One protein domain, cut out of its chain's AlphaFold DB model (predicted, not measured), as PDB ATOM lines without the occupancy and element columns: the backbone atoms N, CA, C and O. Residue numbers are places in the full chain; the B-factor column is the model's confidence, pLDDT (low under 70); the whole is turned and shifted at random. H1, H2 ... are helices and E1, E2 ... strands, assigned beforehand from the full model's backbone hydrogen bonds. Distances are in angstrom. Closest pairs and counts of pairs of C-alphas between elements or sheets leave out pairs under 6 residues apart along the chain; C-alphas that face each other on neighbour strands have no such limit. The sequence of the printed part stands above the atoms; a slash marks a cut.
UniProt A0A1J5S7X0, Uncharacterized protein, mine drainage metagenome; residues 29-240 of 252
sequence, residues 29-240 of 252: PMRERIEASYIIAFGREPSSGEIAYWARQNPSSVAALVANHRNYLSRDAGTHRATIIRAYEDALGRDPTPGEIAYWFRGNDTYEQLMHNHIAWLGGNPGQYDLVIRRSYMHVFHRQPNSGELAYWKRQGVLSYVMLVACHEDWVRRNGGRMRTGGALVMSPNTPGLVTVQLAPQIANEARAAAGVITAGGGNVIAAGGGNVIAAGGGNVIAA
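Overview. This is residues 29 to 240 of the 252 residues of an uncharacterized protein of mine drainage metagenome (UniProt A0A1J5S7X0). What shape does the chain make? A helical body has two ends joined by a bridge: at one end H9 packs on E1 of the small sheet E1 E2, with H7 and H8 beyond; H4 and H6, side by side, lead to H1, H3 and H10, a bundle of three helices side by side, while H2 and H5 lie at the outside. Two long loops, residues 188 to 200 and 211 to 236, run between the ends. How is it made up? The 212 printed residues, mostly helix by class, hold ten named helices and two named strands, H1 to H9, E1, H10, E2, with E1 and E2 parallel; the whole is compact, with a radius of gyration of the C-alphas of 17.3 A and spans of 53 by 42 by 32 A.

Along the chain. Where are the strands? E1 is residues 185 to 187, and E2 is residues 237 to 239, ending at C-alpha 239 (-5.174, 12.661, 32.274). Where are the helices? H1, residues 29 to 42, begins at C-alpha 29 (6.614, 31.943, 26.465); H2 is 48 to 57, H3 62 to 73, H5 98 to 104, H8 147 to 154 and H10 201 to 210. The longer ones are H4, 77 to 92, 22.1 A; H6, 111 to 124, 20.3 A; H7, 126 to 141, 21.8 A; and H9, 161 to 175, 20.8 A.

Arrangement. What surrounds the sheet? N 238 and O 185 are 2.8 A apart, within hydrogen-bond range, and E1, H10, E2 form a strand-helix-strand unit, two parallel strands with a helix between, whose crossover is right-handed. The closest C-alphas of H9 and E1, Cys 167 and Met 187, are 5.0 A apart. H7 touches H9 at a steep tilt of 41 degrees, C-alphas 136 and 165 closest at 5.2 A, and only just touches H8, with 3 pairs of C-alphas within 8 A, 133 and 150 closest at 7.2 A. What follows outward? H4 touches H9 only at their ends, H6 at C-alphas 87 and 115, 5.6 A, and H5 at 84 and 101, 6.8 A. H1, the hub, touches H6 only at their ends, H2 at 34 and 51, 6.6 A, H3 at 33 and 62, 5.2 A, and H10 at 36 and 207, 6.3 A. Are the helix backbones complete? Every O i to N i+4 pair is within hydrogen-bond range but for H2, 5 of 6, and H7, 11 of 12.

Size, cuts and confidence. How large is it? The farthest C-alphas, Arg 56 and Ser 147, are 54.8 A apart, and the printed part has no cut. Where is it uncertain? The links E1 to H10 and H10 to E2 are long, and pLDDT is under 70 in residues 180 to 197 and 212 to 240.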
ATOM      1  N   PRO A  29       5.605  33.000  26.579       89.81
ATOM      2  CA  PRO A  29       6.614  31.943  26.465       89.81
ATOM      3  C   PRO A  29       7.738  32.047  27.504       89.81
ATOM      4  O   PRO A  29       8.300  31.041  27.927       89.81
ATOM      5  N   MET A  30       8.100  33.266  27.915       93.00
ATOM      6  CA  MET A  30       9.112  33.472  28.948       93.00
ATOM      7  C   MET A  30       8.590  33.061  30.324       93.00
ATOM      8  O   MET A  30       9.294  32.371  31.057       93.00
ATOM      9  N   ARG A  31       7.353  33.446  30.656       90.19
ATOM     10  CA  ARG A  31       6.688  33.027  31.893       90.19
ATOM     11  C   ARG A  31       6.580  31.502  31.975       90.19
ATOM     12  O   ARG A  31       7.020  30.942  32.970       90.19
ATOM     13  N   GLU A  32       6.108  30.851  30.916       86.06
ATOM     14  CA  GLU A  32       5.958  29.391  30.846       86.06
ATOM     15  C   GLU A  32       7.284  28.651  31.086       86.06
ATOM     16  O   GLU A  32       7.332  27.676  31.835       86.06
ATOM     17  N   ARG A  33       8.395  29.132  30.505       91.62
ATOM     18  CA  ARG A  33       9.728  28.553  30.753       91.62
ATOM     19  C   ARG A  33      10.148  28.671  32.214       91.62
ATOM     20  O   ARG A  33      10.706  27.722  32.769       91.62
ATOM     21  N   ILE A  34       9.904  29.835  32.823       93.12
ATOM     22  CA  ILE A  34      10.220  30.081  34.233       93.12
ATOM     23  C   ILE A  34       9.393  29.135  35.102       93.12
ATOM     24  O   ILE A  34       9.973  28.385  35.882       93.12
ATOM     25  N   GLU A  35       8.077  29.096  34.918       86.50
ATOM     26  CA  GLU A  35       7.174  28.215  35.665       86.50
ATOM     27  C   GLU A  35       7.580  26.741  35.532       86.50
ATOM     28  O   GLU A  35       7.828  26.089  36.546       86.50
ATOM     29  N   ALA A  36       7.790  26.238  34.309       84.44
ATOM     30  CA  ALA A  36       8.239  24.863  34.079       84.44
ATOM     31  C   ALA A  36       9.554  24.541  34.810       84.44
ATOM     32  O   ALA A  36       9.682  23.491  35.438       84.44
ATOM     33  N   SER A  37      10.531  25.455  34.769       92.94
ATOM     34  CA  SER A  37      11.824  25.246  35.431       92.94
ATOM     35  C   SER A  37      11.710  25.150  36.955       92.94
ATOM     36  O   SER A  37      12.445  24.381  37.570       92.94
ATOM     37  N   TYR A  38      10.777  25.891  37.556       91.44
ATOM     38  CA  TYR A  38      10.525  25.894  38.995       91.44
ATOM     39  C   TYR A  38       9.831  24.610  39.457       91.44
ATOM     40  O   TYR A  38      10.204  24.047  40.488       91.44
ATOM     41  N   ILE A  39       8.901  24.084  38.655       83.88
ATOM     42  CA  ILE A  39       8.293  22.773  38.905       83.88
ATOM     43  C   ILE A  39       9.342  21.662  38.819       83.88
ATOM     44  O   ILE A  39       9.439  20.848  39.731       83.88
ATOM     45  N   ILE A  40      10.182  21.656  37.781       85.62
ATOM     46  CA  ILE A  40      11.219  20.622  37.603       85.62
ATOM     47  C   ILE A  40      12.278  20.694  38.710       85.62
ATOM     48  O   ILE A  40      12.681  19.665  39.259       85.62
ATOM     49  N   ALA A  41      12.752  21.902  39.028       89.19
ATOM     50  CA  ALA A  41      13.862  22.088  39.952       89.19
ATOM     51  C   ALA A  41      13.447  22.007  41.422       89.19
ATOM     52  O   ALA A  41      14.182  21.438  42.225       89.19
ATOM     53  N   PHE A  42      12.286  22.564  41.769       89.94
ATOM     54  CA  PHE A  42      11.867  22.771  43.154       89.94
ATOM     55  C   PHE A  42      10.515  22.138  43.493       89.94
ATOM     56  O   PHE A  42      10.190  22.044  44.674       89.94
ATOM     57  N   GLY A  43       9.705  21.731  42.513       84.75
ATOM     58  CA  GLY A  43       8.362  21.187  42.748       84.75
ATOM     59  C   GLY A  43       7.334  22.233  43.189       84.75
ATOM     60  O   GLY A  43       6.321  21.887  43.778       84.75
ATOM     61  N   ARG A  44       7.586  23.528  42.965       87.81
ATOM     62  CA  ARG A  44       6.660  24.612  43.341       87.81
ATOM     63  C   ARG A  44       6.547  25.653  42.249       87.81
ATOM     64  O   ARG A  44       7.455  25.787  41.437       87.81
ATOM     65  N   GLU A  45       5.492  26.449  42.297       83.00
ATOM     66  CA  GLU A  45       5.374  27.627  41.444       83.00
ATOM     67  C   GLU A  45       6.378  28.725  41.857       83.00
ATOM     68  O   GLU A  45       6.741  28.852  43.042       83.00
ATOM     69  N   PRO A  46       6.863  29.526  40.893       88.06
ATOM     70  CA  PRO A  46       7.638  30.721  41.184       88.06
ATOM     71  C   PRO A  46       6.749  31.825  41.764       88.06
ATOM     72  O   PRO A  46       5.606  32.023  41.360       88.06
ATOM     73  N   SER A  47       7.310  32.625  42.663       91.94
ATOM     74  CA  SER A  47       6.694  33.878  43.097       91.94
ATOM     75  C   SER A  47       6.742  34.944  41.993       91.94
ATOM     76  O   SER A  47       7.562  34.899  41.072       91.94
ATOM     77  N   SER A  48       5.917  35.985  42.123       90.62
ATOM     78  CA  SER A  48       5.929  37.130  41.201       90.62
ATOM     79  C   SER A  48       7.297  37.828  41.126       90.62
ATOM     80  O   SER A  48       7.704  38.280  40.052       90.62
ATOM     81  N   GLY A  49       8.038  37.873  42.239       94.56
ATOM     82  CA  GLY A  49       9.396  38.417  42.298       94.56
ATOM     83  C   GLY A  49      10.412  37.572  41.528       94.56
ATOM     84  O   GLY A  49      11.249  38.118  40.809       94.56
ATOM     85  N   GLU A  50      10.301  36.247  41.616       95.81
ATOM     86  CA  GLU A  50      11.146  35.299  40.883       95.81
ATOM     87  C   GLU A  50      10.884  35.351  39.374       95.81
ATOM     88  O   GLU A  50      11.831  35.407  38.589       95.81
ATOM     89  N   ILE A  51       9.614  35.444  38.964       93.88
ATOM     90  CA  ILE A  51       9.246  35.668  37.558       93.88
ATOM     91  C   ILE A  51       9.883  36.965  37.047       93.88
ATOM     92  O   ILE A  51      10.507  36.976  35.987       93.88
ATOM     93  N   ALA A  52       9.771  38.058  37.807       93.50
ATOM     94  CA  ALA A  52      10.351  39.340  37.416       93.50
ATOM     95  C   ALA A  52      11.887  39.298  37.351       93.50
ATOM     96  O   ALA A  52      12.481  39.952  36.495       93.50
ATOM     97  N   TYR A  53      12.535  38.554  38.252       94.69
ATOM     98  CA  TYR A  53      13.984  38.365  38.258       94.69
ATOM     99  C   TYR A  53      14.461  37.655  36.992       94.69
ATOM    100  O   TYR A  53      15.289  38.210  36.267       94.69
ATOM    101  N   TRP A  54      13.896  36.489  36.680       95.81
ATOM    102  CA  TRP A  54      14.293  35.719  35.502       95.81
ATOM    103  C   TRP A  54      13.906  36.406  34.198       95.81
ATOM    104  O   TRP A  54      14.672  36.357  33.240       95.81
ATOM    105  N   ALA A  55      12.790  37.135  34.165       91.94
ATOM    106  CA  ALA A  55      12.405  37.887  32.978       91.94
ATOM    107  C   ALA A  55      13.452  38.937  32.567       91.94
ATOM    108  O   ALA A  55      13.698  39.132  31.379       91.94
ATOM    109  N   ARG A  56      14.135  39.566  33.537       92.44
ATOM    110  CA  ARG A  56      15.241  40.501  33.258       92.44
ATOM    111  C   ARG A  56      16.490  39.816  32.709       92.44
ATOM    112  O   ARG A  56      17.291  40.466  32.052       92.44
ATOM    113  N   GLN A  57      16.662  38.528  32.993       91.12
ATOM    114  CA  GLN A  57      17.814  37.745  32.545       91.12
ATOM    115  C   GLN A  57      17.605  37.108  31.174       91.12
ATOM    116  O   GLN A  57      18.562  36.599  30.600       91.12
ATOM    117  N   ASN A  58      16.375  37.164  30.649       87.50
ATOM    118  CA  ASN A  58      16.010  36.683  29.321       87.50
ATOM    119  C   ASN A  58      16.533  35.258  29.029       87.50
ATOM    120  O   ASN A  58      17.348  35.067  28.122       87.50
ATOM    121  N   PRO A  59      16.113  34.250  29.818       86.06
ATOM    122  CA  PRO A  59      16.614  32.889  29.690       86.06
ATOM    123  C   PRO A  59      16.274  32.296  28.321       86.06
ATOM    124  O   PRO A  59      15.162  32.453  27.814       86.06
ATOM    125  N   SER A  60      17.227  31.560  27.748       85.81
ATOM    126  CA  SER A  60      17.101  30.982  26.409       85.81
ATOM    127  C   SER A  60      16.322  29.663  26.365       85.81
ATOM    128  O   SER A  60      15.776  29.337  25.314       85.81
ATOM    129  N   SER A  61      16.253  28.901  27.467       94.00
ATOM    130  CA  SER A  61      15.530  27.620  27.526       94.00
ATOM    131  C   SER A  61      15.185  27.169  28.949       94.00
ATOM    132  O   SER A  61      15.787  27.627  29.926       94.00
ATOM    133  N   VAL A  62      14.260  26.207  29.070       88.75
ATOM    134  CA  VAL A  62      13.963  25.533  30.353       88.75
ATOM    135  C   VAL A  62      15.200  24.831  30.923       88.75
ATOM    136  O   VAL A  62      15.472  24.941  32.115       88.75
ATOM    137  N   ALA A  63      15.993  24.155  30.087       92.19
ATOM    138  CA  ALA A  63      17.191  23.438  30.531       92.19
ATOM    139  C   ALA A  63      18.242  24.377  31.147       92.19
ATOM    140  O   ALA A  63      18.832  24.056  32.179       92.19
ATOM    141  N   ALA A  64      18.437  25.564  30.559       95.88
ATOM    142  CA  ALA A  64      19.337  26.572  31.113       95.88
ATOM    143  C   ALA A  64      18.858  27.060  32.490       95.88
ATOM    144  O   ALA A  64      19.663  27.208  33.410       95.88
ATOM    145  N   LEU A  65      17.551  27.271  32.661       97.12
ATOM    146  CA  LEU A  65      16.973  27.634  33.957       97.12
ATOM    147  C   LEU A  65      17.153  26.518  34.993       97.12
ATOM    148  O   LEU A  65      17.641  26.784  36.086       97.12
ATOM    149  N   VAL A  66      16.849  25.266  34.641       94.62
ATOM    150  CA  VAL A  66      17.015  24.110  35.543       94.62
ATOM    151  C   VAL A  66      18.474  23.937  35.975       94.62
ATOM    152  O   VAL A  66      18.735  23.701  37.153       94.62
ATOM    153  N   ALA A  67      19.441  24.129  35.072       95.25
ATOM    154  CA  ALA A  67      20.862  24.093  35.421       95.25
ATOM    155  C   ALA A  67      21.248  25.202  36.419       95.25
ATOM    156  O   ALA A  67      21.996  24.955  37.368       95.25
ATOM    157  N   ASN A  68      20.707  26.415  36.251       96.94
ATOM    158  CA  ASN A  68      20.904  27.499  37.215       96.94
ATOM    159  C   ASN A  68      20.275  27.176  38.576       96.94
ATOM    160  O   ASN A  68      20.920  27.370  39.607       96.94
ATOM    161  N   HIS A  69      19.056  26.639  38.588       97.38
ATOM    162  CA  HIS A  69      18.366  26.235  39.812       97.38
ATOM    163  C   HIS A  69      19.108  25.123  40.553       97.38
ATOM    164  O   HIS A  69      19.256  25.201  41.769       97.38
ATOM    165  N   ARG A  70      19.663  24.139  39.836       96.56
ATOM    166  CA  ARG A  70      20.524  23.101  40.421       96.56
ATOM    167  C   ARG A  70      21.743  23.702  41.124       96.56
ATOM    168  O   ARG A  70      22.049  23.339  42.255       96.56
ATOM    169  N   ASN A  71      22.413  24.666  40.490       96.44
ATOM    170  CA  ASN A  71      23.524  25.380  41.126       96.44
ATOM    171  C   ASN A  71      23.067  26.190  42.349       96.44
ATOM    172  O   ASN A  71      23.823  26.334  43.310       96.44
ATOM    173  N   TYR A  72      21.843  26.720  42.323       96.75
ATOM    174  CA  TYR A  72      21.254  27.437  43.448       96.75
ATOM    175  C   TYR A  72      20.945  26.512  44.637       96.75
ATOM    176  O   TYR A  72      21.227  26.899  45.768       96.75
ATOM    177  N   LEU A  73      20.490  25.272  44.408       97.12
ATOM    178  CA  LEU A  73      20.294  24.266  45.471       97.12
ATOM    179  C   LEU A  73      21.580  23.998  46.264       97.12
ATOM    180  O   LEU A  73      21.541  23.848  47.481       97.12
ATOM    181  N   SER A  74      22.742  24.017  45.609       93.56
ATOM    182  CA  SER A  74      24.033  23.875  46.297       93.56
ATOM    183  C   SER A  74      24.415  25.080  47.167       93.56
ATOM    184  O   SER A  74      25.322  24.969  47.988       93.56
ATOM    185  N   ARG A  75      23.785  26.244  46.964       95.75
ATOM    186  CA  ARG A  75      24.153  27.518  47.609       95.75
ATOM    187  C   ARG A  75      23.137  27.983  48.644       95.75
ATOM    188  O   ARG A  75      23.525  28.651  49.597       95.75
ATOM    189  N   ASP A  76      21.864  27.645  48.464       97.62
ATOM    190  CA  ASP A  76      20.787  28.036  49.366       97.62
ATOM    191  C   ASP A  76      20.222  26.834  50.124       97.62
ATOM    192  O   ASP A  76      19.366  26.086  49.640       97.62
ATOM    193  N   ALA A  77      20.688  26.679  51.364       96.94
ATOM    194  CA  ALA A  77      20.298  25.578  52.228       96.94
ATOM    195  C   ALA A  77      18.782  25.542  52.503       96.94
ATOM    196  O   ALA A  77      18.207  24.461  52.649       96.94
ATOM    197  N   GLY A  78      18.128  26.709  52.547       97.88
ATOM    198  CA  GLY A  78      16.688  26.813  52.773       97.88
ATOM    199  C   GLY A  78      15.884  26.195  51.630       97.88
ATOM    200  O   GLY A  78      15.081  25.285  51.855       97.88
ATOM    201  N   THR A  79      16.142  26.634  50.395       97.50
ATOM    202  CA  THR A  79      15.473  26.089  49.204       97.50
ATOM    203  C   THR A  79      15.809  24.619  48.987       97.50
ATOM    204  O   THR A  79      14.916  23.837  48.651       97.50
ATOM    205  N   HIS A  80      17.055  24.208  49.238       98.00
ATOM    206  CA  HIS A  80      17.447  22.806  49.106       98.00
ATOM    207  C   HIS A  80      16.682  21.906  50.077       98.00
ATOM    208  O   HIS A  80      16.070  20.921  49.660       98.00
ATOM    209  N   ARG A  81      16.599  22.300  51.355       98.00
ATOM    210  CA  ARG A  81      15.821  21.566  52.361       98.00
ATOM    211  C   ARG A  81      14.341  21.477  51.988       98.00
ATOM    212  O   ARG A  81      13.750  20.410  52.110       98.00
ATOM    213  N   ALA A  82      13.748  22.584  51.539       96.50
ATOM    214  CA  ALA A  82      12.341  22.619  51.143       96.50
ATOM    215  C   ALA A  82      12.055  21.721  49.927       96.50
ATOM    216  O   ALA A  82      11.010  21.081  49.872       96.50
ATOM    217  N   THR A  83      12.991  21.653  48.978       95.00
ATOM    218  CA  THR A  83      12.891  20.795  47.788       95.00
ATOM    219  C   THR A  83      12.910  19.313  48.164       95.00
ATOM    220  O   THR A  83      12.064  18.557  47.695       95.00
ATOM    221  N   ILE A  84      13.812  18.918  49.072       97.00
ATOM    222  CA  ILE A  84      13.893  17.541  49.587       97.00
ATOM    223  C   ILE A  84      12.605  17.141  50.308       97.00
ATOM    224  O   ILE A  84      12.070  16.066  50.051       97.00
ATOM    225  N   ILE A  85      12.101  17.996  51.201       95.88
ATOM    226  CA  ILE A  85      10.878  17.709  51.965       95.88
ATOM    227  C   ILE A  85       9.692  17.520  51.034       95.88
ATOM    228  O   ILE A  85       9.002  16.513  51.143       95.88
ATOM    229  N   ARG A  86       9.520  18.432  50.074       92.38
ATOM    230  CA  ARG A  86       8.433  18.348  49.104       92.38
ATOM    231  C   ARG A  86       8.487  17.049  48.303       92.38
ATOM    232  O   ARG A  86       7.491  16.345  48.231       92.38
ATOM    233  N   ALA A  87       9.658  16.683  47.777       88.44
ATOM    234  CA  ALA A  87       9.815  15.421  47.053       88.44
ATOM    235  C   ALA A  87       9.488  14.194  47.928       88.44
ATOM    236  O   ALA A  87       8.867  13.244  47.457       88.44
ATOM    237  N   TYR A  88       9.852  14.211  49.213       93.31
ATOM    238  CA  TYR A  88       9.506  13.136  50.147       93.31
ATOM    239  C   TYR A  88       8.007  13.038  50.421       93.31
ATOM    240  O   TYR A  88       7.446  11.939  50.403       93.31
ATOM    241  N   GLU A  89       7.364  14.171  50.684       90.38
ATOM    242  CA  GLU A  89       5.928  14.246  50.934       90.38
ATOM    243  C   GLU A  89       5.150  13.782  49.696       90.38
ATOM    244  O   GLU A  89       4.290  12.905  49.803       90.38
ATOM    245  N   ASP A  90       5.533  14.260  48.512       87.62
ATOM    246  CA  ASP A  90       4.858  13.943  47.254       87.62
ATOM    247  C   ASP A  90       5.084  12.490  46.811       87.62
ATOM    248  O   ASP A  90       4.166  11.855  46.280       87.62
ATOM    249  N   ALA A  91       6.268  11.912  47.052       86.44
ATOM    250  CA  ALA A  91       6.549  10.518  46.705       86.44
ATOM    251  C   ALA A  91       6.065   9.507  47.756       86.44
ATOM    252  O   ALA A  91       5.518   8.469  47.379       86.44
ATOM    253  N   LEU A  92       6.238   9.780  49.054       94.25
ATOM    254  CA  LEU A  92       6.034   8.796  50.128       94.25
ATOM    255  C   LEU A  92       4.840   9.102  51.046       94.25
ATOM    256  O   LEU A  92       4.435   8.224  51.823       94.25
ATOM    257  N   GLY A  93       4.284  10.313  50.992       94.56
ATOM    258  CA  GLY A  93       3.178  10.747  51.849       94.56
ATOM    259  C   GLY A  93       3.575  10.943  53.306       94.56
ATOM    260  O   GLY A  93       2.757  10.720  54.197       94.56
ATOM    261  N   ARG A  94       4.849  11.247  53.572       96.81
ATOM    262  CA  ARG A  94       5.371  11.501  54.918       96.81
ATOM    263  C   ARG A  94       6.565  12.444  54.880       96.81
ATOM    264  O   ARG A  94       7.317  12.446  53.907       96.81
ATOM    265  N   ASP A  95       6.808  13.094  56.006       96.31
ATOM    266  CA  ASP A  95       8.011  13.888  56.210       96.31
ATOM    267  C   ASP A  95       9.271  12.996  56.181       96.31
ATOM    268  O   ASP A  95       9.255  11.840  56.650       96.31
ATOM    269  N   PRO A  96      10.394  13.514  55.657       97.69
ATOM    270  CA  PRO A  96      11.685  12.865  55.802       97.69
ATOM    271  C   PRO A  96      12.210  12.990  57.234       97.69
ATOM    272  O   PRO A  96      12.059  14.009  57.909       97.69
ATOM    273  N   THR A  97      12.923  11.965  57.681       98.06
ATOM    274  CA  THR A  97      13.707  12.020  58.918       98.06
ATOM    275  C   THR A  97      14.927  12.942  58.758       98.06
ATOM    276  O   THR A  97      15.396  13.165  57.638       98.06
ATOM    277  N   PRO A  98      15.534  13.436  59.856       97.69
ATOM    278  CA  PRO A  98      16.764  14.228  59.772       97.69
ATOM    279  C   PRO A  98      17.912  13.518  59.038       97.69
ATOM    280  O   PRO A  98      18.673  14.163  58.319       97.69
ATOM    281  N   GLY A  99      18.018  12.191  59.181       98.38
ATOM    282  CA  GLY A  99      19.019  11.385  58.479       98.38
ATOM    283  C   GLY A  99      18.776  11.317  56.970       98.38
ATOM    284  O   GLY A  99      19.722  11.425  56.195       98.38
ATOM    285  N   GLU A 100      17.515  11.207  56.549       98.25
ATOM    286  CA  GLU A 100      17.134  11.255  55.132       98.25
ATOM    287  C   GLU A 100      17.408  12.632  54.527       98.25
ATOM    288  O   GLU A 100      18.008  12.714  53.458       98.25
ATOM    289  N   ILE A 101      17.069  13.714  55.241       97.94
ATOM    290  CA  ILE A 101      17.429  15.071  54.809       97.94
ATOM    291  C   ILE A 101      18.945  15.166  54.621       97.94
ATOM    292  O   ILE A 101      19.394  15.574  53.557       97.94
ATOM    293  N   ALA A 102      19.733  14.749  55.617       97.75
ATOM    294  CA  ALA A 102      21.192  14.820  55.568       97.75
ATOM    295  C   ALA A 102      21.815  13.964  54.451       97.75
ATOM    296  O   ALA A 102      22.886  14.310  53.952       97.75
ATOM    297  N   TYR A 103      21.175  12.858  54.064       97.75
ATOM    298  CA  TYR A 103      21.612  12.033  52.940       97.75
ATOM    299  C   TYR A 103      21.503  12.804  51.619       97.75
ATOM    300  O   TYR A 103      22.510  12.967  50.928       97.75
ATOM    301  N   TRP A 104      20.320  13.344  51.312       96.94
ATOM    302  CA  TRP A 104      20.073  14.070  50.060       96.94
ATOM    303  C   TRP A 104      20.763  15.432  50.013       96.94
ATOM    304  O   TRP A 104      21.188  15.869  48.948       96.94
ATOM    305  N   PHE A 105      20.989  16.058  51.171       95.81
ATOM    306  CA  PHE A 105      21.668  17.353  51.260       95.81
ATOM    307  C   PHE A 105      23.107  17.356  50.729       95.81
ATOM    308  O   PHE A 105      23.663  18.421  50.473       95.81
ATOM    309  N   ARG A 106      23.733  16.179  50.602       95.12
ATOM    310  CA  ARG A 106      25.088  16.031  50.043       95.12
ATOM    311  C   ARG A 106      25.125  16.276  48.536       95.12
ATOM    312  O   ARG A 106      26.187  16.595  48.007       95.12
ATOM    313  N   GLY A 107      23.996  16.065  47.863       95.00
ATOM    314  CA  GLY A 107      23.832  16.288  46.435       95.00
ATOM    315  C   GLY A 107      23.298  17.681  46.125       95.00
ATOM    316  O   GLY A 107      23.353  18.601  46.937       95.00
ATOM    317  N   ASN A 108      22.782  17.834  44.916       95.50
ATOM    318  CA  ASN A 108      22.011  18.996  44.485       95.50
ATOM    319  C   ASN A 108      20.890  18.569  43.534       95.50
ATOM    320  O   ASN A 108      20.560  19.273  42.577       95.50
ATOM    321  N   ASP A 109      20.356  17.374  43.784       92.88
ATOM    322  CA  ASP A 109      19.305  16.789  42.972       92.88
ATOM    323  C   ASP A 109      18.092  17.719  42.943       92.88
ATOM    324  O   ASP A 109      17.659  18.267  43.959       92.88
ATOM    325  N   THR A 110      17.555  17.917  41.744       91.75
ATOM    326  CA  THR A 110      16.316  18.665  41.558       91.75
ATOM    327  C   THR A 110      15.136  17.886  42.123       91.75
ATOM    328  O   THR A 110      15.209  16.669  42.290       91.75
ATOM    329  N   TYR A 111      14.012  18.568  42.348       91.50
ATOM    330  CA  TYR A 111      12.749  17.929  42.726       91.50
ATOM    331  C   TYR A 111      12.426  16.714  41.848       91.50
ATOM    332  O   TYR A 111      12.147  15.644  42.377       91.50
ATOM    333  N   GLU A 112      12.536  16.850  40.520       83.44
ATOM    334  CA  GLU A 112      12.311  15.722  39.606       83.44
ATOM    335  C   GLU A 112      13.221  14.530  39.939       83.44
ATOM    336  O   GLU A 112      12.727  13.418  40.103       83.44
ATOM    337  N   GLN A 113      14.528  14.754  40.107       86.50
ATOM    338  CA  GLN A 113      15.484  13.666  40.317       86.50
ATOM    339  C   GLN A 113      15.241  12.966  41.654       86.50
ATOM    340  O   GLN A 113      15.352  11.745  41.751       86.50
ATOM    341  N   LEU A 114      14.870  13.733  42.681       90.12
ATOM    342  CA  LEU A 114      14.465  13.194  43.975       90.12
ATOM    343  C   LEU A 114      13.212  12.322  43.832       90.12
ATOM    344  O   LEU A 114      13.203  11.190  44.316       90.12
ATOM    345  N   MET A 115      12.192  12.791  43.107       86.44
ATOM    346  CA  MET A 115      10.989  12.006  42.810       86.44
ATOM    347  C   MET A 115      11.325  10.718  42.050       86.44
ATOM    348  O   MET A 115      10.888   9.639  42.458       86.44
ATOM    349  N   HIS A 116      12.152  10.798  41.004       81.62
ATOM    350  CA  HIS A 116      12.621   9.637  40.250       81.62
ATOM    351  C   HIS A 116      13.305   8.612  41.165       81.62
ATOM    352  O   HIS A 116      12.950   7.431  41.162       81.62
ATOM    353  N   ASN A 117      14.231   9.072  42.009       85.81
ATOM    354  CA  ASN A 117      14.961   8.225  42.947       85.81
ATOM    355  C   ASN A 117      14.036   7.569  43.982       85.81
ATOM    356  O   ASN A 117      14.173   6.378  44.267       85.81
ATOM    357  N   HIS A 118      13.072   8.309  44.536       88.38
ATOM    358  CA  HIS A 118      12.107   7.768  45.493       88.38
ATOM    359  C   HIS A 118      11.213   6.698  44.870       88.38
ATOM    360  O   HIS A 118      10.983   5.655  45.482       88.38
ATOM    361  N   ILE A 119      10.743   6.917  43.646       84.50
ATOM    362  CA  ILE A 119       9.853   5.982  42.950       84.50
ATOM    363  C   ILE A 119      10.614   4.724  42.529       84.50
ATOM    364  O   ILE A 119      10.123   3.613  42.737       84.50
ATOM    365  N   ALA A 120      11.846   4.875  42.033       83.69
ATOM    366  CA  ALA A 120      12.731   3.746  41.764       83.69
ATOM    367  C   ALA A 120      12.990   2.922  43.039       83.69
ATOM    368  O   ALA A 120      12.875   1.694  43.026       83.69
ATOM    369  N   TRP A 121      13.257   3.590  44.168       91.69
ATOM    370  CA  TRP A 121      13.439   2.925  45.457       91.69
ATOM    371  C   TRP A 121      12.176   2.187  45.918       91.69
ATOM    372  O   TRP A 121      12.275   1.042  46.358       91.69
ATOM    373  N   LEU A 122      10.984   2.775  45.768       88.25
ATOM    374  CA  LEU A 122       9.713   2.112  46.092       88.25
ATOM    375  C   LEU A 122       9.501   0.828  45.270       88.25
ATOM    376  O   LEU A 122       8.998  -0.157  45.813       88.25
ATOM    377  N   GLY A 123       9.948   0.793  44.010       86.19
ATOM    378  CA  GLY A 123       9.911  -0.413  43.174       86.19
ATOM    379  C   GLY A 123      10.760  -1.568  43.702       86.19
ATOM    380  O   GLY A 123      10.356  -2.724  43.588       86.19
ATOM    381  N   GLY A 124      11.889  -1.266  44.345       89.81
ATOM    382  CA  GLY A 124      12.718  -2.257  45.040       89.81
ATOM    383  C   GLY A 124      12.258  -2.581  46.467       89.81
ATOM    384  O   GLY A 124      12.760  -3.528  47.068       89.81
ATOM    385  N   ASN A 125      11.316  -1.813  47.027       96.62
ATOM    386  CA  ASN A 125      10.914  -1.883  48.434       96.62
ATOM    387  C   ASN A 125       9.386  -2.028  48.570       96.62
ATOM    388  O   ASN A 125       8.708  -1.107  49.039       96.62
ATOM    389  N   PRO A 126       8.807  -3.195  48.224       94.38
ATOM    390  CA  PRO A 126       7.355  -3.373  48.163       94.38
ATOM    391  C   PRO A 126       6.649  -3.109  49.499       94.38
ATOM    392  O   PRO A 126       5.573  -2.524  49.513       94.38
ATOM    393  N   GLY A 127       7.265  -3.448  50.637       97.12
ATOM    394  CA  GLY A 127       6.694  -3.131  51.954       97.12
ATOM    395  C   GLY A 127       6.567  -1.626  52.221       97.12
ATOM    396  O   GLY A 127       5.662  -1.197  52.930       97.12
ATOM    397  N   GLN A 128       7.436  -0.809  51.623       97.88
ATOM    398  CA  GLN A 128       7.360   0.648  51.714       97.88
ATOM    399  C   GLN A 128       6.293   1.193  50.770       97.88
ATOM    400  O   GLN A 128       5.522   2.063  51.168       97.88
ATOM    401  N   TYR A 129       6.170   0.622  49.569       95.94
ATOM    402  CA  TYR A 129       5.085   0.972  48.656       95.94
ATOM    403  C   TYR A 129       3.697   0.651  49.240       95.94
ATOM    404  O   TYR A 129       2.773   1.453  49.102       95.94
ATOM    405  N   ASP A 130       3.560  -0.436  50.009       97.88
ATOM    406  CA  ASP A 130       2.329  -0.733  50.757       97.88
ATOM    407  C   ASP A 130       1.947   0.401  51.710       97.88
ATOM    408  O   ASP A 130       0.771   0.755  51.805       97.88
ATOM    409  N   LEU A 131       2.923   0.991  52.406       98.38
ATOM    410  CA  LEU A 131       2.675   2.128  53.292       98.38
ATOM    411  C   LEU A 131       2.217   3.356  52.502       98.38
ATOM    412  O   LEU A 131       1.291   4.030  52.943       98.38
ATOM    413  N   VAL A 132       2.809   3.619  51.334       96.69
ATOM    414  CA  VAL A 132       2.406   4.736  50.462       96.69
ATOM    415  C   VAL A 132       0.945   4.590  50.020       96.69
ATOM    416  O   VAL A 132       0.164   5.529  50.176       96.69
ATOM    417  N   ILE A 133       0.540   3.397  49.567       96.31
ATOM    418  CA  ILE A 133      -0.860   3.110  49.207       96.31
ATOM    419  C   ILE A 133      -1.777   3.286  50.422       96.31
ATOM    420  O   ILE A 133      -2.833   3.900  50.334       96.31
ATOM    421  N   ARG A 134      -1.392   2.780  51.594       98.12
ATOM    422  CA  ARG A 134      -2.216   2.913  52.806       98.12
ATOM    423  C   ARG A 134      -2.394   4.366  53.240       98.12
ATOM    424  O   ARG A 134      -3.485   4.727  53.679       98.12
ATOM    425  N   ARG A 135      -1.353   5.194  53.116       97.81
ATOM    426  CA  ARG A 135      -1.423   6.627  53.434       97.81
ATOM    427  C   ARG A 135      -2.390   7.359  52.511       97.81
ATOM    428  O   ARG A 135      -3.234   8.090  53.018       97.81
ATOM    429  N   SER A 136      -2.339   7.121  51.198       94.31
ATOM    430  CA  SER A 136      -3.268   7.771  50.256       94.31
ATOM    431  C   SER A 136      -4.723   7.365  50.505       94.31
ATOM    432  O   SER A 136      -5.614   8.213  50.502       94.31
ATOM    433  N   TYR A 137      -4.967   6.103  50.867       95.56
ATOM    434  CA  TYR A 137      -6.293   5.641  51.283       95.56
ATOM    435  C   TYR A 137      -6.814   6.327  52.546       95.56
ATOM    436  O   TYR A 137      -7.978   6.724  52.595       95.56
ATOM    437  N   MET A 138      -5.968   6.478  53.566       96.19
ATOM    438  CA  MET A 138      -6.350   7.202  54.780       96.19
ATOM    439  C   MET A 138      -6.614   8.684  54.501       96.19
ATOM    440  O   MET A 138      -7.515   9.255  55.116       96.19
ATOM    441  N   HIS A 139      -5.869   9.281  53.570       93.25
ATOM    442  CA  HIS A 139      -6.043  10.671  53.166       93.25
ATOM    443  C   HIS A 139      -7.400  10.906  52.491       93.25
ATOM    444  O   HIS A 139      -8.140  11.788  52.914       93.25
ATOM    445  N   VAL A 140      -7.754  10.084  51.497       91.00
ATOM    446  CA  VAL A 140      -8.933  10.331  50.648       91.00
ATOM    447  C   VAL A 140     -10.191   9.596  51.117       91.00
ATOM    448  O   VAL A 140     -11.287  10.145  51.075       91.00
ATOM    449  N   PHE A 141     -10.062   8.339  51.548       92.38
ATOM    450  CA  PHE A 141     -11.204   7.491  51.919       92.38
ATOM    451  C   PHE A 141     -11.388   7.337  53.433       92.38
ATOM    452  O   PHE A 141     -12.348   6.694  53.858       92.38
ATOM    453  N   HIS A 142     -10.462   7.863  54.242       94.00
ATOM    454  CA  HIS A 142     -10.465   7.755  55.708       94.00
ATOM    455  C   HIS A 142     -10.566   6.314  56.234       94.00
ATOM    456  O   HIS A 142     -11.115   6.053  57.304       94.00
ATOM    457  N   ARG A 143     -10.024   5.354  55.480       94.62
ATOM    458  CA  ARG A 143      -9.972   3.932  55.844       94.62
ATOM    459  C   ARG A 143      -8.749   3.268  55.238       94.62
ATOM    460  O   ARG A 143      -8.168   3.782  54.293       94.62
ATOM    461  N   GLN A 144      -8.408   2.079  55.720       95.69
ATOM    462  CA  GLN A 144      -7.390   1.248  55.083       95.69
ATOM    463  C   GLN A 144      -7.928   0.589  53.797       95.69
ATOM    464  O   GLN A 144      -9.129   0.292  53.713       95.69
ATOM    465  N   PRO A 145      -7.057   0.324  52.804       94.81
ATOM    466  CA  PRO A 145      -7.416  -0.516  51.674       94.81
ATOM    467  C   PRO A 145      -7.627  -1.958  52.141       94.81
ATOM    468  O   PRO A 145      -6.902  -2.457  53.009       94.81
ATOM    469  N   ASN A 146      -8.583  -2.656  51.535       94.06
ATOM    470  CA  ASN A 146      -8.675  -4.108  51.667       94.06
ATOM    471  C   ASN A 146      -7.619  -4.813  50.785       94.06
ATOM    472  O   ASN A 146      -6.897  -4.181  50.010       94.06
ATOM    473  N   SER A 147      -7.511  -6.138  50.900       93.50
ATOM    474  CA  SER A 147      -6.508  -6.925  50.168       93.50
ATOM    475  C   SER A 147      -6.648  -6.830  48.645       93.50
ATOM    476  O   SER A 147      -5.639  -6.728  47.948       93.50
ATOM    477  N   GLY A 148      -7.878  -6.815  48.121       92.38
ATOM    478  CA  GLY A 148      -8.150  -6.685  46.688       92.38
ATOM    479  C   GLY A 148      -7.763  -5.311  46.140       92.38
ATOM    480  O   GLY A 148      -7.191  -5.212  45.055       92.38
ATOM    481  N   GLU A 149      -8.006  -4.260  46.919       93.50
ATOM    482  CA  GLU A 149      -7.635  -2.881  46.593       93.50
ATOM    483  C   GLU A 149      -6.120  -2.684  46.590       93.50
ATOM    484  O   GLU A 149      -5.560  -2.143  45.637       93.50
ATOM    485  N   LEU A 150      -5.438  -3.194  47.617       93.56
ATOM    486  CA  LEU A 150      -3.981  -3.166  47.689       93.56
ATOM    487  C   LEU A 150      -3.356  -3.935  46.513       93.56
ATOM    488  O   LEU A 150      -2.425  -3.449  45.874       93.56
ATOM    489  N   ALA A 151      -3.899  -5.110  46.184       92.25
ATOM    490  CA  ALA A 151      -3.456  -5.895  45.036       92.25
ATOM    491  C   ALA A 151      -3.716  -5.181  43.699       92.25
ATOM    492  O   ALA A 151      -2.904  -5.300  42.784       92.25
ATOM    493  N   TYR A 152      -4.824  -4.441  43.570       89.75
ATOM    494  CA  TYR A 152      -5.121  -3.651  42.372       89.75
ATOM    495  C   TYR A 152      -4.030  -2.610  42.101       89.75
ATOM    496  O   TYR A 152      -3.501  -2.590  40.990       89.75
ATOM    497  N   TRP A 153      -3.655  -1.812  43.108       86.75
ATOM    498  CA  TRP A 153      -2.647  -0.753  42.964       86.75
ATOM    499  C   TRP A 153      -1.255  -1.295  42.656       86.75
ATOM    500  O   TRP A 153      -0.576  -0.773  41.779       86.75
ATOM    501  N   LYS A 154      -0.866  -2.409  43.285       87.38
ATOM    502  CA  LYS A 154       0.409  -3.082  42.996       87.38
ATOM    503  C   LYS A 154       0.545  -3.528  41.540       87.38
ATOM    504  O   LYS A 154       1.651  -3.545  41.014       87.38
ATOM    505  N   ARG A 155      -0.565  -3.874  40.877       87.00
ATOM    506  CA  ARG A 155      -0.560  -4.273  39.459       87.00
ATOM    507  C   ARG A 155      -0.425  -3.100  38.488       87.00
ATOM    508  O   ARG A 155      -0.151  -3.342  37.321       87.00
ATOM    509  N   GLN A 156      -0.611  -1.860  38.940       79.25
ATOM    510  CA  GLN A 156      -0.517  -0.681  38.072       79.25
ATOM    511  C   GLN A 156       0.918  -0.159  37.900       79.25
ATOM    512  O   GLN A 156       1.138   0.814  37.180       79.25
ATOM    513  N   GLY A 157       1.890  -0.788  38.564       81.81
ATOM    514  CA  GLY A 157       3.230  -0.245  38.741       81.81
ATOM    515  C   GLY A 157       3.338   0.601  40.010       81.81
ATOM    516  O   GLY A 157       2.431   0.633  40.847       81.81
ATOM    517  N   VAL A 158       4.484   1.257  40.169       82.50
ATOM    518  CA  VAL A 158       4.765   2.119  41.319       82.50
ATOM    519  C   VAL A 158       4.304   3.531  41.002       82.50
ATOM    520  O   VAL A 158       4.761   4.124  40.030       82.50
ATOM    521  N   LEU A 159       3.405   4.055  41.828       83.94
ATOM    522  CA  LEU A 159       2.938   5.434  41.780       83.94
ATOM    523  C   LEU A 159       3.419   6.181  43.025       83.94
ATOM    524  O   LEU A 159       3.500   5.605  44.111       83.94
ATOM    525  N   SER A 160       3.700   7.472  42.883       84.81
ATOM    526  CA  SER A 160       3.947   8.343  44.033       84.81
ATOM    527  C   SER A 160       2.688   8.511  44.892       84.81
ATOM    528  O   SER A 160       1.559   8.303  44.431       84.81
ATOM    529  N   TYR A 161       2.873   8.925  46.146       88.75
ATOM    530  CA  TYR A 161       1.774   9.268  47.047       88.75
ATOM    531  C   TYR A 161       0.797  10.265  46.412       88.75
ATOM    532  O   TYR A 161      -0.403   9.987  46.362       88.75
ATOM    533  N   VAL A 162       1.304  11.374  45.868       82.06
ATOM    534  CA  VAL A 162       0.468  12.426  45.272       82.06
ATOM    535  C   VAL A 162      -0.321  11.919  44.059       82.06
ATOM    536  O   VAL A 162      -1.478  12.286  43.870       82.06
ATOM    537  N   MET A 163       0.239  10.992  43.274       79.19
ATOM    538  CA  MET A 163      -0.479  10.386  42.147       79.19
ATOM    539  C   MET A 163      -1.580   9.434  42.598       79.19
ATOM    540  O   MET A 163      -2.649   9.407  41.988       79.19
ATOM    541  N   LEU A 164      -1.343   8.670  43.667       86.38
ATOM    542  CA  LEU A 164      -2.367   7.811  44.257       86.38
ATOM    543  C   LEU A 164      -3.520   8.642  44.819       86.38
ATOM    544  O   LEU A 164      -4.669   8.351  44.494       86.38
ATOM    545  N   VAL A 165      -3.210   9.695  45.585       85.56
ATOM    546  CA  VAL A 165      -4.205  10.661  46.076       85.56
ATOM    547  C   VAL A 165      -4.994  11.230  44.904       85.56
ATOM    548  O   VAL A 165      -6.221  11.155  44.910       85.56
ATOM    549  N   ALA A 166      -4.315  11.676  43.846       78.69
ATOM    550  CA  ALA A 166      -4.997  12.266  42.708       78.69
ATOM    551  C   ALA A 166      -5.943  11.281  41.995       78.69
ATOM    552  O   ALA A 166      -7.069  11.629  41.635       78.69
ATOM    553  N   CYS A 167      -5.525  10.022  41.830       81.25
ATOM    554  CA  CYS A 167      -6.401   8.985  41.281       81.25
ATOM    555  C   CYS A 167      -7.597   8.701  42.203       81.25
ATOM    556  O   CYS A 167      -8.717   8.502  41.728       81.25
ATOM    557  N   HIS A 168      -7.374   8.663  43.519       85.56
ATOM    558  CA  HIS A 168      -8.422   8.407  44.507       85.56
ATOM    559  C   HIS A 168      -9.454   9.530  44.533       85.56
ATOM    560  O   HIS A 168     -10.647   9.244  44.486       85.56
ATOM    561  N   GLU A 169      -9.024  10.790  44.550       82.75
ATOM    562  CA  GLU A 169      -9.922  11.948  44.534       82.75
ATOM    563  C   GLU A 169     -10.743  12.009  43.247       82.75
ATOM    564  O   GLU A 169     -11.954  12.251  43.274       82.75
ATOM    565  N   ASP A 170     -10.114  11.721  42.108       78.94
ATOM    566  CA  ASP A 170     -10.806  11.646  40.831       78.94
ATOM    567  C   ASP A 170     -11.868  10.529  40.817       78.94
ATOM    568  O   ASP A 170     -12.980  10.705  40.308       78.94
ATOM    569  N   TRP A 171     -11.580   9.395  41.457       80.75
ATOM    570  CA  TRP A 171     -12.551   8.318  41.652       80.75
ATOM    571  C   TRP A 171     -13.675   8.672  42.611       80.75
ATOM    572  O   TRP A 171     -14.824   8.337  42.317       80.75
ATOM    573  N   VAL A 172     -13.373   9.339  43.727       84.00
ATOM    574  CA  VAL A 172     -14.382   9.843  44.667       84.00
ATOM    575  C   VAL A 172     -15.361  10.745  43.927       84.00
ATOM    576  O   VAL A 172     -16.572  10.540  44.040       84.00
ATOM    577  N   ARG A 173     -14.841  11.665  43.104       81.12
ATOM    578  CA  ARG A 173     -15.635  12.598  42.297       81.12
ATOM    579  C   ARG A 173     -16.554  11.880  41.310       81.12
ATOM    580  O   ARG A 173     -17.706  12.269  41.160       81.12
ATOM    581  N   ARG A 174     -16.066  10.820  40.654       79.50
ATOM    582  CA  ARG A 174     -16.831  10.053  39.653       79.50
ATOM    583  C   ARG A 174     -17.821   9.046  40.247       79.50
ATOM    584  O   ARG A 174     -18.809   8.729  39.595       79.50
ATOM    585  N   ASN A 175     -17.559   8.518  41.445       78.56
ATOM    586  CA  ASN A 175     -18.277   7.354  41.987       78.56
ATOM    587  C   ASN A 175     -18.943   7.591  43.355       78.56
ATOM    588  O   ASN A 175     -19.324   6.623  44.017       78.56
ATOM    589  N   GLY A 176     -19.068   8.842  43.810       77.50
ATOM    590  CA  GLY A 176     -19.756   9.169  45.065       77.50
ATOM    591  C   GLY A 176     -19.061   8.601  46.308       77.50
ATOM    592  O   GLY A 176     -19.717   8.048  47.187       77.50
ATOM    593  N   GLY A 177     -17.727   8.671  46.358       72.38
ATOM    594  CA  GLY A 177     -16.941   8.277  47.539       72.38
ATOM    595  C   GLY A 177     -16.576   6.791  47.653       72.38
ATOM    596  O   GLY A 177     -15.883   6.404  48.592       72.38
ATOM    597  N   ARG A 178     -16.994   5.939  46.709       70.12
ATOM    598  CA  ARG A 178     -16.629   4.511  46.704       70.12
ATOM    599  C   ARG A 178     -15.442   4.241  45.784       70.12
ATOM    600  O   ARG A 178     -15.482   4.578  44.601       70.12
ATOM    601  N   MET A 179     -14.420   3.564  46.308       71.81
ATOM    602  CA  MET A 179     -13.337   3.027  45.485       71.81
ATOM    603  C   MET A 179     -13.870   1.868  44.629       71.81
ATOM    604  O   MET A 179     -14.576   0.993  45.132       71.81
ATOM    605  N   ARG A 180     -13.554   1.869  43.329       68.69
ATOM    606  CA  ARG A 180     -13.880   0.777  42.405       68.69
ATOM    607  C   ARG A 180     -12.590   0.130  41.932       68.69
ATOM    608  O   ARG A 180     -11.819   0.756  41.226       68.69
ATOM    609  N   THR A 181     -12.359  -1.134  42.264       64.44
ATOM    610  CA  THR A 181     -11.211  -1.901  41.755       64.44
ATOM    611  C   THR A 181     -11.442  -2.309  40.296       64.44
ATOM    612  O   THR A 181     -11.745  -3.466  40.012       64.44
ATOM    613  N   GLY A 182     -11.363  -1.358  39.366       62.38
ATOM    614  CA  GLY A 182     -11.541  -1.604  37.937       62.38
ATOM    615  C   GLY A 182     -11.587  -0.312  37.120       62.38
ATOM    616  O   GLY A 182     -12.084   0.706  37.591       62.38
ATOM    617  N   GLY A 183     -11.082  -0.366  35.884       62.41
ATOM    618  CA  GLY A 183     -11.007   0.779  34.971       62.41
ATOM    619  C   GLY A 183      -9.602   1.372  34.841       62.41
ATOM    620  O   GLY A 183      -8.684   1.005  35.579       62.41
ATOM    621  N   ALA A 184      -9.446   2.265  33.860       62.44
ATOM    622  CA  ALA A 184      -8.194   2.966  33.613       62.44
ATOM    623  C   ALA A 184      -7.872   3.932  34.760       62.44
ATOM    624  O   ALA A 184      -8.765   4.614  35.283       62.44
ATOM    625  N   LEU A 185      -6.589   4.014  35.116       65.06
ATOM    626  CA  LEU A 185      -6.105   5.067  35.995       65.06
ATOM    627  C   LEU A 185      -6.301   6.400  35.291       65.06
ATOM    628  O   LEU A 185      -5.736   6.642  34.225       65.06
ATOM    629  N   VAL A 186      -7.139   7.243  35.880       63.59
ATOM    630  CA  VAL A 186      -7.415   8.572  35.357       63.59
ATOM    631  C   VAL A 186      -7.282   9.560  36.498       63.59
ATOM    632  O   VAL A 186      -7.810   9.316  37.583       63.59
ATOM    633  N   MET A 187      -6.591  10.662  36.231       65.56
ATOM    634  CA  MET A 187      -6.508  11.813  37.124       65.56
ATOM    635  C   MET A 187      -6.939  13.069  36.378       65.56
ATOM    636  O   MET A 187      -6.674  13.228  35.183       65.56
ATOM    637  N   SER A 188      -7.620  13.965  37.078       63.78
ATOM    638  CA  SER A 188      -7.898  15.292  36.545       63.78
ATOM    639  C   SER A 188      -6.667  16.181  36.740       63.78
ATOM    640  O   SER A 188      -6.060  16.128  37.812       63.78
ATOM    641  N   PRO A 189      -6.310  17.043  35.773       58.50
ATOM    642  CA  PRO A 189      -5.312  18.085  36.014       58.50
ATOM    643  C   PRO A 189      -5.747  19.061  37.123       58.50
ATOM    644  O   PRO A 189      -4.903  19.675  37.753       58.50
ATOM    645  N   ASN A 190      -7.048  19.146  37.424       56.19
ATOM    646  CA  ASN A 190      -7.597  20.015  38.470       56.19
ATOM    647  C   ASN A 190      -7.697  19.315  39.834       56.19
ATOM    648  O   ASN A 190      -8.541  19.676  40.656       56.19
ATOM    649  N   THR A 191      -6.925  18.252  40.050       59.94
ATOM    650  CA  THR A 191      -6.988  17.505  41.305       59.94
ATOM    651  C   THR A 191      -6.228  18.262  42.397       59.94
ATOM    652  O   THR A 191      -5.071  18.626  42.162       59.94
ATOM    653  N   PRO A 192      -6.850  18.533  43.562       54.62
ATOM    654  CA  PRO A 192      -6.161  19.105  44.713       54.62
ATOM    655  C   PRO A 192      -4.816  18.412  44.987       54.62
ATOM    656  O   PRO A 192      -4.716  17.191  45.003       54.62
ATOM    657  N   GLY A 193      -3.754  19.203  45.158       57.47
ATOM    658  CA  GLY A 193      -2.404  18.694  45.437       57.47
ATOM    659  C   GLY A 193      -1.508  18.463  44.215       57.47
ATOM    660  O   GLY A 193      -0.310  18.277  44.393       57.47
ATOM    661  N   LEU A 194      -2.026  18.541  42.983       64.50
ATOM    662  CA  LEU A 194      -1.179  18.612  41.789       64.50
ATOM    663  C   LEU A 194      -0.891  20.067  41.421       64.50
ATOM    664  O   LEU A 194      -1.802  20.885  41.311       64.50
ATOM    665  N   VAL A 195       0.382  20.372  41.176       65.19
ATOM    666  CA  VAL A 195       0.785  21.639  40.560       65.19
ATOM    667  C   VAL A 195       0.940  21.411  39.062       65.19
ATOM    668  O   VAL A 195       1.787  20.629  38.628       65.19
ATOM    669  N   THR A 196       0.109  22.080  38.266       65.94
ATOM    670  CA  THR A 196       0.099  21.954  36.803       65.94
ATOM    671  C   THR A 196       0.322  23.306  36.154       65.94
ATOM    672  O   THR A 196      -0.368  24.269  36.480       65.94
ATOM    673  N   VAL A 197       1.224  23.357  35.176       64.56
ATOM    674  CA  VAL A 197       1.477  24.549  34.360       64.56
ATOM    675  C   VAL A 197       1.041  24.260  32.927       64.56
ATOM    676  O   VAL A 197       1.392  23.215  32.374       64.56
ATOM    677  N   GLN A 198       0.289  25.190  32.331       71.75
ATOM    678  CA  GLN A 198      -0.059  25.141  30.912       71.75
ATOM    679  C   GLN A 198       1.132  25.613  30.078       71.75
ATOM    680  O   GLN A 198       1.595  26.737  30.254       71.75
ATOM    681  N   LEU A 199       1.606  24.774  29.161       75.94
ATOM    682  CA  LEU A 199       2.755  25.069  28.308       75.94
ATOM    683  C   LEU A 199       2.383  25.013  26.828       75.94
ATOM    684  O   LEU A 199       1.723  24.077  26.363       75.94
ATOM    685  N   ALA A 200       2.905  25.964  26.058       78.94
ATOM    686  CA  ALA A 200       2.933  25.865  24.611       78.94
ATOM    687  C   ALA A 200       3.717  24.603  24.182       78.94
ATOM    688  O   ALA A 200       4.696  24.229  24.841       78.94
ATOM    689  N   PRO A 201       3.351  23.944  23.064       78.81
ATOM    690  CA  PRO A 201       3.947  22.665  22.661       78.81
ATOM    691  C   PRO A 201       5.481  22.661  22.606       78.81
ATOM    692  O   PRO A 201       6.123  21.684  22.995       78.81
ATOM    693  N   GLN A 202       6.079  23.763  22.153       80.38
ATOM    694  CA  GLN A 202       7.526  23.935  22.071       80.38
ATOM    695  C   GLN A 202       8.168  24.002  23.464       80.38
ATOM    696  O   GLN A 202       9.175  23.339  23.701       80.38
ATOM    697  N   ILE A 203       7.560  24.724  24.407       81.50
ATOM    698  CA  ILE A 203       8.061  24.827  25.784       81.50
ATOM    699  C   ILE A 203       7.884  23.503  26.527       81.50
ATOM    700  O   ILE A 203       8.765  23.093  27.279       81.50
ATOM    701  N   ALA A 204       6.803  22.770  26.252       79.00
ATOM    702  CA  ALA A 204       6.620  21.422  26.777       79.00
ATOM    703  C   ALA A 204       7.730  20.457  26.306       79.00
ATOM    704  O   ALA A 204       8.177  19.618  27.085       79.00
ATOM    705  N   ASN A 205       8.214  20.581  25.061       78.06
ATOM    706  CA  ASN A 205       9.378  19.820  24.582       78.06
ATOM    707  C   ASN A 205      10.658  20.194  25.342       78.06
ATOM    708  O   ASN A 205      11.390  19.300  25.765       78.06
ATOM    709  N   GLU A 206      10.915  21.493  25.544       83.19
ATOM    710  CA  GLU A 206      12.061  21.960  26.338       83.19
ATOM    711  C   GLU A 206      12.007  21.406  27.771       83.19
ATOM    712  O   GLU A 206      13.008  20.904  28.280       83.19
ATOM    713  N   ALA A 207      10.832  21.458  28.404       81.88
ATOM    714  CA  ALA A 207      10.610  20.958  29.755       81.88
ATOM    715  C   ALA A 207      10.830  19.443  29.861       81.88
ATOM    716  O   ALA A 207      11.506  18.995  30.782       81.88
ATOM    717  N   ARG A 208      10.334  18.654  28.895       73.94
ATOM    718  CA  ARG A 208      10.573  17.199  28.840       73.94
ATOM    719  C   ARG A 208      12.056  16.861  28.752       73.94
ATOM    720  O   ARG A 208      12.538  16.025  29.511       73.94
ATOM    721  N   ALA A 209      12.772  17.536  27.855       78.25
ATOM    722  CA  ALA A 209      14.206  17.341  27.702       78.25
ATOM    723  C   ALA A 209      14.964  17.725  28.985       78.25
ATOM    724  O   ALA A 209      15.837  16.984  29.428       78.25
ATOM    725  N   ALA A 210      14.596  18.847  29.614       82.38
ATOM    726  CA  ALA A 210      15.210  19.315  30.856       82.38
ATOM    727  C   ALA A 210      14.939  18.390  32.055       82.38
ATOM    728  O   ALA A 210      15.807  18.234  32.910       82.38
ATOM    729  N   ALA A 211      13.762  17.766  32.104       77.44
ATOM    730  CA  ALA A 211      13.387  16.784  33.118       77.44
ATOM    731  C   ALA A 211      14.026  15.399  32.894       77.44
ATOM    732  O   ALA A 211      13.776  14.487  33.669       77.44
ATOM    733  N   GLY A 212      14.806  15.198  31.824       68.44
ATOM    734  CA  GLY A 212      15.374  13.884  31.503       68.44
ATOM    735  C   GLY A 212      14.341  12.861  31.014       68.44
ATOM    736  O   GLY A 212      14.663  11.683  30.865       68.44
ATOM    737  N   VAL A 213      13.116  13.299  30.701       57.69
ATOM    738  CA  VAL A 213      12.058  12.469  30.110       57.69
ATOM    739  C   VAL A 213      12.343  12.337  28.612       57.69
ATOM    740  O   VAL A 213      11.725  12.993  27.771       57.69
ATOM    741  N   ILE A 214      13.338  11.522  28.258       36.88
ATOM    742  CA  ILE A 214      13.625  11.192  26.860       36.88
ATOM    743  C   ILE A 214      12.553  10.212  26.373       36.88
ATOM    744  O   ILE A 214      12.344   9.142  26.944       36.88
ATOM    745  N   THR A 215      11.857  10.590  25.302       35.84
ATOM    746  CA  THR A 215      10.883   9.761  24.589       35.84
ATOM    747  C   THR A 215      11.564   8.531  23.986       35.84
ATOM    748  O   THR A 215      12.030   8.574  22.850       35.84
ATOM    749  N   ALA A 216      11.616   7.432  24.736       24.00
ATOM    750  CA  ALA A 216      11.940   6.109  24.214       24.00
ATOM    751  C   ALA A 216      11.196   5.022  25.011       24.00
ATOM    752  O   ALA A 216      11.689   4.503  26.005       24.00
ATOM    753  N   GLY A 217       9.981   4.688  24.569       27.75
ATOM    754  CA  GLY A 217       9.411   3.339  24.715       27.75
ATOM    755  C   GLY A 217       9.000   2.817  26.100       27.75
ATOM    756  O   GLY A 217       8.594   1.663  26.175       27.75
ATOM    757  N   GLY A 218       9.049   3.606  27.174       23.72
ATOM    758  CA  GLY A 218       8.566   3.203  28.503       23.72
ATOM    759  C   GLY A 218       7.556   4.210  29.041       23.72
ATOM    760  O   GLY A 218       7.818   5.408  29.003       23.72
ATOM    761  N   GLY A 219       6.389   3.733  29.480       30.92
ATOM    762  CA  GLY A 219       5.226   4.542  29.852       30.92
ATOM    763  C   GLY A 219       5.510   5.611  30.907       30.92
ATOM    764  O   GLY A 219       5.435   5.339  32.099       30.92
ATOM    765  N   ASN A 220       5.762   6.833  30.439       36.44
ATOM    766  CA  ASN A 220       5.757   8.057  31.225       36.44
ATOM    767  C   ASN A 220       4.510   8.859  30.839       36.44
ATOM    768  O   ASN A 220       4.253   9.081  29.654       36.44
ATOM    769  N   VAL A 221       3.727   9.261  31.839       36.41
ATOM    770  CA  VAL A 221       2.445   9.966  31.688       36.41
ATOM    771  C   VAL A 221       2.610  11.236  30.860       36.41
ATOM    772  O   VAL A 221       3.106  12.255  31.330       36.41
ATOM    773  N   ILE A 222       2.148  11.179  29.616       38.03
ATOM    774  CA  ILE A 222       1.885  12.348  28.786       38.03
ATOM    775  C   ILE A 222       0.439  12.223  28.329       38.03
ATOM    776  O   ILE A 222       0.071  11.271  27.642       38.03
ATOM    777  N   ALA A 223      -0.379  13.211  28.690       31.42
ATOM    778  CA  ALA A 223      -1.645  13.446  28.018       31.42
ATOM    779  C   ALA A 223      -1.342  13.784  26.552       31.42
ATOM    780  O   ALA A 223      -0.867  14.879  26.236       31.42
ATOM    781  N   ALA A 224      -1.573  12.838  25.644       26.48
ATOM    782  CA  ALA A 224      -1.568  13.139  24.225       26.48
ATOM    783  C   ALA A 224      -2.744  14.094  23.945       26.48
ATOM    784  O   ALA A 224      -3.906  13.701  24.021       26.48
ATOM    785  N   GLY A 225      -2.444  15.369  23.678       31.39
ATOM    786  CA  GLY A 225      -3.435  16.335  23.186       31.39
ATOM    787  C   GLY A 225      -3.633  17.642  23.961       31.39
ATOM    788  O   GLY A 225      -4.531  18.386  23.587       31.39
ATOM    789  N   GLY A 226      -2.826  17.995  24.969       26.50
ATOM    790  CA  GLY A 226      -2.933  19.342  25.546       26.50
ATOM    791  C   GLY A 226      -2.028  19.630  26.740       26.50
ATOM    792  O   GLY A 226      -2.215  19.054  27.806       26.50
ATOM    793  N   GLY A 227      -1.081  20.552  26.538       28.56
ATOM    794  CA  GLY A 227      -0.648  21.590  27.490       28.56
ATOM    795  C   GLY A 227       0.009  21.224  28.824       28.56
ATOM    796  O   GLY A 227       0.692  22.079  29.372       28.56
ATOM    797  N   ASN A 228      -0.138  20.010  29.352       36.22
ATOM    798  CA  ASN A 228       0.225  19.704  30.737       36.22
ATOM    799  C   ASN A 228       1.446  18.785  30.841       36.22
ATOM    800  O   ASN A 228       1.497  17.722  30.219       36.22
ATOM    801  N   VAL A 229       2.407  19.180  31.680       37.84
ATOM    802  CA  VAL A 229       3.520  18.339  32.137       37.84
ATOM    803  C   VAL A 229       3.207  17.873  33.555       37.84
ATOM    804  O   VAL A 229       3.036  18.695  34.449       37.84
ATOM    805  N   ILE A 230       3.144  16.557  33.758       42.22
ATOM    806  CA  ILE A 230       3.159  15.933  35.085       42.22
ATOM    807  C   ILE A 230       4.542  15.286  35.211       42.22
ATOM    808  O   ILE A 230       4.929  14.498  34.348       42.22
ATOM    809  N   ALA A 231       5.321  15.695  36.216       35.28
ATOM    810  CA  ALA A 231       6.678  15.192  36.444       35.28
ATOM    811  C   ALA A 231       6.694  13.669  36.697       35.28
ATOM    812  O   ALA A 231       5.666  13.079  37.039       35.28
ATOM    813  N   ALA A 232       7.853  13.039  36.479       35.62
ATOM    814  CA  ALA A 232       8.007  11.588  36.427       35.62
ATOM    815  C   ALA A 232       7.469  10.874  37.676       35.62
ATOM    816  O   ALA A 232       7.646  11.323  38.808       35.62
ATOM    817  N   GLY A 233       6.825   9.728  37.445       37.47
ATOM    818  CA  GLY A 233       6.302   8.887  38.518       37.47
ATOM    819  C   GLY A 233       4.991   8.178  38.238       37.47
ATOM    820  O   GLY A 233       4.551   7.345  39.028       37.47
ATOM    821  N   GLY A 234       4.358   8.501  37.116       33.06
ATOM    822  CA  GLY A 234       3.148   7.824  36.705       33.06
ATOM    823  C   GLY A 234       3.498   6.624  35.859       33.06
ATOM    824  O   GLY A 234       3.968   6.783  34.736       33.06
ATOM    825  N   GLY A 235       3.184   5.433  36.358       36.25
ATOM    826  CA  GLY A 235       2.772   4.351  35.470       36.25
ATOM    827  C   GLY A 235       1.556   4.769  34.626       36.25
ATOM    828  O   GLY A 235       1.159   5.930  34.619       36.25
ATOM    829  N   ASN A 236       0.949   3.821  33.915       36.16
ATOM    830  CA  ASN A 236      -0.147   4.007  32.947       36.16
ATOM    831  C   ASN A 236      -1.335   4.869  33.445       36.16
ATOM    832  O   ASN A 236      -2.379   4.327  33.798       36.16
ATOM    833  N   VAL A 237      -1.210   6.197  33.454       39.88
ATOM    834  CA  VAL A 237      -2.244   7.139  33.897       39.88
ATOM    835  C   VAL A 237      -2.680   8.008  32.719       39.88
ATOM    836  O   VAL A 237      -1.862   8.602  32.019       39.88
ATOM    837  N   ILE A 238      -3.994   8.111  32.531       38.47
ATOM    838  CA  ILE A 238      -4.656   8.928  31.513       38.47
ATOM    839  C   ILE A 238      -5.133  10.230  32.176       38.47
ATOM    840  O   ILE A 238      -5.980  10.199  33.063       38.47
ATOM    841  N   ALA A 239      -4.627  11.398  31.772       37.81
ATOM    842  CA  ALA A 239      -5.174  12.661  32.274       37.81
ATOM    843  C   ALA A 239      -6.512  12.969  31.579       37.81
ATOM    844  O   ALA A 239      -6.587  12.978  30.348       37.81
ATOM    845  N   ALA A 240      -7.569  13.244  32.346       33.34
ATOM    846  CA  ALA A 240      -8.855  13.648  31.782       33.34
ATOM    847  C   ALA A 240      -8.739  15.065  31.189       33.34
ATOM    848  O   ALA A 240      -8.792  16.055  31.918       33.34
TER     849      ALA A 240